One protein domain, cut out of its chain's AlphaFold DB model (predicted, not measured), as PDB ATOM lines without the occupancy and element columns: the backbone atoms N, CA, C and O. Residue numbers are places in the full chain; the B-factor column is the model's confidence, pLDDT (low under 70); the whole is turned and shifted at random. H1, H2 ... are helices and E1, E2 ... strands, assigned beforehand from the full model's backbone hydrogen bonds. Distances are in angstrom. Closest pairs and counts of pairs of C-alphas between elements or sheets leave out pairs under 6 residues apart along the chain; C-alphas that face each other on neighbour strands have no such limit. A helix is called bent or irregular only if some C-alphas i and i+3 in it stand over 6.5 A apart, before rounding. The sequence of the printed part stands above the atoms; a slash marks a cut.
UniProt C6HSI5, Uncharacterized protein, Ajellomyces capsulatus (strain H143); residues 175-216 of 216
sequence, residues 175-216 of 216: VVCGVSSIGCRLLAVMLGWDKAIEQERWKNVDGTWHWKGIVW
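AT A GLANCE: This is residues 175 to 216 of the 216 residues of an uncharacterized protein of Ajellomyces capsulatus (strain H143) (UniProt C6HSI5). A very small parallel sheet of two short strands, E1 and E2, has H1 packed over one face, with the short H2 set crosswise near the end where E2 begins. After E2 a long tail with no named element, residues 205 to 216, first folds back and then leads away to Trp 216. The printed part has 42 residues, with two named helices and two named strands in the order E1, H1, H2, E2 along the chain; the class is mixed, helices and strands. The whole is compact, with a radius of gyration of the C-alphas of 9.3 A, and its C-alphas span 22 by 22 by 17 A.

HOW THE PARTS SIT: E1, residues 175 to 177, and E2, residues 202 to 204, are parallel neighbours with an angle of 18 degrees between their directions. The C-alphas of Val 176 and Lys 203 face each other at 4.7 A. Across the pair, N 203 and O 175 are 2.8 A apart, and N 177 and O 203 are 3.0 A apart, both within hydrogen-bond range. H1, residues 182 to 191, comes closest to E1 with the C-alphas of Cys 177 and Cys 184, 5.4 A apart. Its closest C-alphas to E2 are those of Ala 188 and Trp 202, 5.9 A apart. H2, residues 193 to 198, has its closest C-alphas to E2 at Ala 196 and Trp 202, 4.5 A apart. H1 and H2 only just touch, with 3 pairs of C-alphas within 8 A, and they touch only at the corner by their link; the closest C-alphas are those of Ala 188 and Ala 196, 5.5 A apart. Their lines are about perpendicular, at 79 degrees. E1 and H2 are apart, but only just, with a closest distance of 8.2 A. E1, H1, H2 and E2 form a strand-helix-strand unit, two parallel neighbour strands with helices between them along the chain, and its crossover is right-handed. In H1 and H2 every O i to N i+4 pair is within hydrogen-bond range.

IN THESE COORDINATES: E1 begins with C-alpha 175 at (40.709, -21.285, -35.519). H1, the longest helix, measures 14.3 A from C-alpha 182 at (50.939, -29.693, -32.292) to C-alpha 191. H2 measures 6.7 A and is neither bent nor irregular, but only just: C-alphas 195 and 198 are 6.1 A apart. E1 measures 6.4 A and E2 6.6 A, the latter ending with C-alpha 204 at (47.663, -17.905, -31.817).

THE WHOLE: The two C-alphas farthest apart are those of Gln 199 and Trp 216, at 25.6 A. The printed part has no cut and ends at residue 216, the chain's last residue. The links E1 to H1, H1 to H2 and H2 to E2 are tight. The C-alphas of residues 205 to 216 lie 5 to 17 A from the mean of all C-alphas. The mean pLDDT of the printed part is 82.5; residue 209 and residues 212 to 216 are under 70.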
ATOM      1  N   VAL A 175      40.282 -20.494 -36.679       94.94
ATOM      2  CA  VAL A 175      40.709 -21.285 -35.519       94.94
ATOM      3  C   VAL A 175      41.475 -20.403 -34.542       94.94
ATOM      4  O   VAL A 175      42.418 -19.721 -34.931       94.94
ATOM      5  N   VAL A 176      41.108 -20.481 -33.262       94.25
ATOM      6  CA  VAL A 176      41.877 -19.926 -32.139       94.25
ATOM      7  C   VAL A 176      42.523 -21.074 -31.381       94.25
ATOM      8  O   VAL A 176      41.836 -22.011 -30.979       94.25
ATOM      9  N   CYS A 177      43.834 -21.022 -31.170       91.06
ATOM     10  CA  CYS A 177      44.538 -22.050 -30.410       91.06
ATOM     11  C   CYS A 177      45.901 -21.565 -29.890       91.06
ATOM     12  O   CYS A 177      46.376 -20.492 -30.250       91.06
ATOM     13  N   GLY A 178      46.548 -22.350 -29.024       87.88
ATOM     14  CA  GLY A 178      47.922 -22.092 -28.581       87.88
ATOM     15  C   GLY A 178      48.950 -22.801 -29.466       87.88
ATOM     16  O   GLY A 178      48.931 -24.028 -29.566       87.88
ATOM     17  N   VAL A 179      49.876 -22.058 -30.088       84.81
ATOM     18  CA  VAL A 179      50.887 -22.602 -31.025       84.81
ATOM     19  C   VAL A 179      51.829 -23.628 -30.386       84.81
ATOM     20  O   VAL A 179      52.429 -24.442 -31.094       84.81
ATOM     21  N   SER A 180      51.960 -23.637 -29.057       76.75
ATOM     22  CA  SER A 180      52.687 -24.690 -28.340       76.75
ATOM     23  C   SER A 180      52.141 -26.082 -28.660       76.75
ATOM     24  O   SER A 180      52.940 -27.006 -28.830       76.75
ATOM     25  N   SER A 181      50.829 -26.221 -28.873       78.06
ATOM     26  CA  SER A 181      50.182 -27.475 -29.252       78.06
ATOM     27  C   SER A 181      50.454 -27.855 -30.710       78.06
ATOM     28  O   SER A 181      50.256 -27.064 -31.637       78.06
ATOM     29  N   ILE A 182      50.839 -29.116 -30.939       81.00
ATOM     30  CA  ILE A 182      50.939 -29.693 -32.292       81.00
ATOM     31  C   ILE A 182      49.581 -29.633 -32.996       81.00
ATOM     32  O   ILE A 182      49.536 -29.338 -34.188       81.00
ATOM     33  N   GLY A 183      48.478 -29.825 -32.263       85.62
ATOM     34  CA  GLY A 183      47.129 -29.706 -32.817       85.62
ATOM     35  C   GLY A 183      46.871 -28.324 -33.406       85.62
ATOM     36  O   GLY A 183      46.392 -28.221 -34.528       85.62
ATOM     37  N   CYS A 184      47.292 -27.265 -32.711       88.00
ATOM     38  CA  CYS A 184      47.161 -25.900 -33.215       88.00
ATOM     39  C   CYS A 184      47.939 -25.682 -34.519       88.00
ATOM     40  O   CYS A 184      47.434 -25.060 -35.451       88.00
ATOM     41  N   ARG A 185      49.157 -26.230 -34.612       87.19
ATOM     42  CA  ARG A 185      49.985 -26.137 -35.825       87.19
ATOM     43  C   ARG A 185      49.407 -26.953 -36.977       87.19
ATOM     44  O   ARG A 185      49.426 -26.489 -38.110       87.19
ATOM     45  N   LEU A 186      48.882 -28.147 -36.698       90.19
ATOM     46  CA  LEU A 186      48.192 -28.962 -37.697       90.19
ATOM     47  C   LEU A 186      46.952 -28.245 -38.227       90.19
ATOM     48  O   LEU A 186      46.755 -28.223 -39.436       90.19
ATOM     49  N   LEU A 187      46.168 -27.596 -37.362       92.75
ATOM     50  CA  LEU A 187      44.996 -26.829 -37.785       92.75
ATOM     51  C   LEU A 187      45.363 -25.678 -38.725       92.75
ATOM     52  O   LEU A 187      44.665 -25.484 -39.712       92.75
ATOM     53  N   ALA A 188      46.484 -24.982 -38.510       92.00
ATOM     54  CA  ALA A 188      46.966 -23.985 -39.474       92.00
ATOM     55  C   ALA A 188      47.203 -24.589 -40.870       92.00
ATOM     56  O   ALA A 188      46.822 -23.999 -41.878       92.00
ATOM     57  N   VAL A 189      47.799 -25.787 -40.934       93.12
ATOM     58  CA  VAL A 189      48.002 -26.511 -42.200       93.12
ATOM     59  C   VAL A 189      46.666 -26.940 -42.805       93.12
ATOM     60  O   VAL A 189      46.477 -26.800 -44.010       93.12
ATOM     61  N   MET A 190      45.738 -27.440 -41.985       94.25
ATOM     62  CA  MET A 190      44.421 -27.911 -42.426       94.25
ATOM     63  C   MET A 190      43.535 -26.775 -42.951       94.25
ATOM     64  O   MET A 190      42.837 -26.980 -43.940       94.25
ATOM     65  N   LEU A 191      43.602 -25.582 -42.349       93.50
ATOM     66  CA  LEU A 191      42.911 -24.384 -42.844       93.50
ATOM     67  C   LEU A 191      43.445 -23.931 -44.211       93.50
ATOM     68  O   LEU A 191      42.718 -23.300 -44.979       93.50
ATOM     69  N   GLY A 192      44.703 -24.256 -44.513       92.69
ATOM     70  CA  GLY A 192      45.391 -23.850 -45.730       92.69
ATOM     71  C   GLY A 192      46.011 -22.456 -45.632       92.69
ATOM     72  O   GLY A 192      45.655 -21.646 -44.778       92.69
ATOM     73  N   TRP A 193      46.960 -22.181 -46.531       91.50
ATOM     74  CA  TRP A 193      47.775 -20.962 -46.511       91.50
ATOM     75  C   TRP A 193      46.935 -19.680 -46.588       91.50
ATOM     76  O   TRP A 193      47.085 -18.797 -45.745       91.50
ATOM     77  N   ASP A 194      46.004 -19.617 -47.541       92.56
ATOM     78  CA  ASP A 194      45.188 -18.428 -47.802       92.56
ATOM     79  C   ASP A 194      44.347 -18.038 -46.579       92.56
ATOM     80  O   ASP A 194      44.329 -16.883 -46.163       92.56
ATOM     81  N   LYS A 195      43.662 -19.007 -45.955       91.88
ATOM     82  CA  LYS A 195      42.838 -18.741 -44.769       91.88
ATOM     83  C   LYS A 195      43.700 -18.504 -43.534       91.88
ATOM     84  O   LYS A 195      43.499 -17.517 -42.836       91.88
ATOM     85  N   ALA A 196      44.634 -19.408 -43.242       91.62
ATOM     86  CA  ALA A 196      45.378 -19.374 -41.989       91.62
ATOM     87  C   ALA A 196      46.332 -18.177 -41.909       91.62
ATOM     88  O   ALA A 196      46.420 -17.547 -40.856       91.62
ATOM     89  N   ILE A 197      47.043 -17.881 -43.002       89.25
ATOM     90  CA  ILE A 197      48.157 -16.928 -43.016       89.25
ATOM     91  C   ILE A 197      47.761 -15.619 -43.691       89.25
ATOM     92  O   ILE A 197      47.866 -14.575 -43.058       89.25
ATOM     93  N   GLU A 198      47.288 -15.647 -44.942       90.12
ATOM     94  CA  GLU A 198      47.000 -14.404 -45.682       90.12
ATOM     95  C   GLU A 198      45.797 -13.648 -45.114       90.12
ATOM     96  O   GLU A 198      45.795 -12.423 -45.063       90.12
ATOM     97  N   GLN A 199      44.780 -14.387 -44.673       90.69
ATOM     98  CA  GLN A 199      43.564 -13.837 -44.076       90.69
ATOM     99  C   GLN A 199      43.600 -13.848 -42.541       90.69
ATOM    100  O   GLN A 199      42.587 -13.547 -41.915       90.69
ATOM    101  N   GLU A 200      44.734 -14.230 -41.943       91.31
ATOM    102  CA  GLU A 200      44.956 -14.271 -40.491       91.31
ATOM    103  C   GLU A 200      43.877 -15.037 -39.694       91.31
ATOM    104  O   GLU A 200      43.630 -14.753 -38.520       91.31
ATOM    105  N   ARG A 201      43.235 -16.045 -40.303       92.69
ATOM    106  CA  ARG A 201      42.147 -16.818 -39.671       92.69
ATOM    107  C   ARG A 201      42.638 -17.937 -38.755       92.69
ATOM    108  O   ARG A 201      41.833 -18.665 -38.181       92.69
ATOM    109  N   TRP A 202      43.949 -18.105 -38.621       93.69
ATOM    110  CA  TRP A 202      44.557 -18.943 -37.596       93.69
ATOM    111  C   TRP A 202      45.195 -18.047 -36.533       93.69
ATOM    112  O   TRP A 202      46.244 -17.435 -36.751       93.69
ATOM    113  N   LYS A 203      44.546 -17.953 -35.373       93.12
ATOM    114  CA  LYS A 203      44.913 -17.038 -34.296       93.12
ATOM    115  C   LYS A 203      45.618 -17.775 -33.164       93.12
ATOM    116  O   LYS A 203      45.012 -18.562 -32.438       93.12
ATOM    117  N   ASN A 204      46.902 -17.465 -32.982       91.00
ATOM    118  CA  ASN A 204      47.663 -17.905 -31.817       91.00
ATOM    119  C   ASN A 204      47.356 -17.022 -30.593       91.00
ATOM    120  O   ASN A 204      47.473 -15.799 -30.681       91.00
ATOM    121  N   VAL A 205      47.041 -17.644 -29.455       89.88
ATOM    122  CA  VAL A 205      46.889 -16.966 -28.148       89.88
ATOM    123  C   VAL A 205      48.047 -17.235 -27.179       89.88
ATOM    124  O   VAL A 205      48.146 -16.617 -26.123       89.88
ATOM    125  N   ASP A 206      48.970 -18.122 -27.548       81.19
ATOM    126  CA  ASP A 206      50.125 -18.514 -26.742       81.19
ATOM    127  C   ASP A 206      51.392 -17.732 -27.136       81.19
ATOM    128  O   ASP A 206      52.383 -18.251 -27.665       81.19
ATOM    129  N   GLY A 207      51.347 -16.421 -26.895       74.88
ATOM    130  CA  GLY A 207      52.462 -15.496 -27.105       74.88
ATOM    131  C   GLY A 207      52.578 -14.914 -28.519       74.88
ATOM    132  O   GLY A 207      51.662 -14.974 -29.326       74.88
ATOM    133  N   THR A 208      53.734 -14.313 -28.817       70.12
ATOM    134  CA  THR A 208      53.977 -13.504 -30.031       70.12
ATOM    135  C   THR A 208      54.499 -14.306 -31.225       70.12
ATOM    136  O   THR A 208      54.958 -13.742 -32.218       70.12
ATOM    137  N   TRP A 209      54.492 -15.634 -31.135       68.31
ATOM    138  CA  TRP A 209      54.986 -16.476 -32.216       68.31
ATOM    139  C   TRP A 209      53.948 -16.540 -33.336       68.31
ATOM    140  O   TRP A 209      52.830 -17.014 -33.131       68.31
ATOM    141  N   HIS A 210      54.341 -16.082 -34.521       70.12
ATOM    142  CA  HIS A 210      53.593 -16.280 -35.759       70.12
ATOM    143  C   HIS A 210      53.951 -17.623 -36.400       70.12
ATOM    144  O   HIS A 210      54.903 -18.289 -35.981       70.12
ATOM    145  N   TRP A 211      53.200 -18.010 -37.435       70.25
ATOM    146  CA  TRP A 211      53.518 -19.186 -38.236       70.25
ATOM    147  C   TRP A 211      54.976 -19.132 -38.709       70.25
ATOM    148  O   TRP A 211      55.401 -18.190 -39.377       70.25
ATOM    149  N   LYS A 212      55.753 -20.156 -38.350       66.00
ATOM    150  CA  LYS A 212      57.115 -20.360 -38.843       66.00
ATOM    151  C   LYS A 212      57.120 -21.656 -39.633       66.00
ATOM    152  O   LYS A 212      57.067 -22.731 -39.048       66.00
ATOM    153  N   GLY A 213      57.190 -21.547 -40.959       53.97
ATOM    154  CA  GLY A 213      57.214 -22.705 -41.859       53.97
ATOM    155  C   GLY A 213      58.427 -23.627 -41.665       53.97
ATOM    156  O   GLY A 213      58.419 -24.746 -42.164       53.97
ATOM    157  N   ILE A 214      59.457 -23.176 -40.938       43.38
ATOM    158  CA  ILE A 214      60.648 -23.953 -40.585       43.38
ATOM    159  C   ILE A 214      60.980 -23.664 -39.119       43.38
ATOM    160  O   ILE A 214      61.232 -22.515 -38.742       43.38
ATOM    161  N   VAL A 215      60.967 -24.709 -38.294       45.19
ATOM    162  CA  VAL A 215      61.537 -24.695 -36.943       45.19
ATOM    163  C   VAL A 215      62.881 -25.408 -37.063       45.19
ATOM    164  O   VAL A 215      62.902 -26.581 -37.428       45.19
ATOM    165  N   TRP A 216      63.977 -24.670 -36.879       35.22
ATOM    166  CA  TRP A 216      65.344 -25.203 -36.894       35.22
ATOM    167  C   TRP A 216      65.680 -25.864 -35.560       35.22
ATOM    168  O   TRP A 216      65.198 -25.341 -34.527       35.22
TER     169      TRP A 216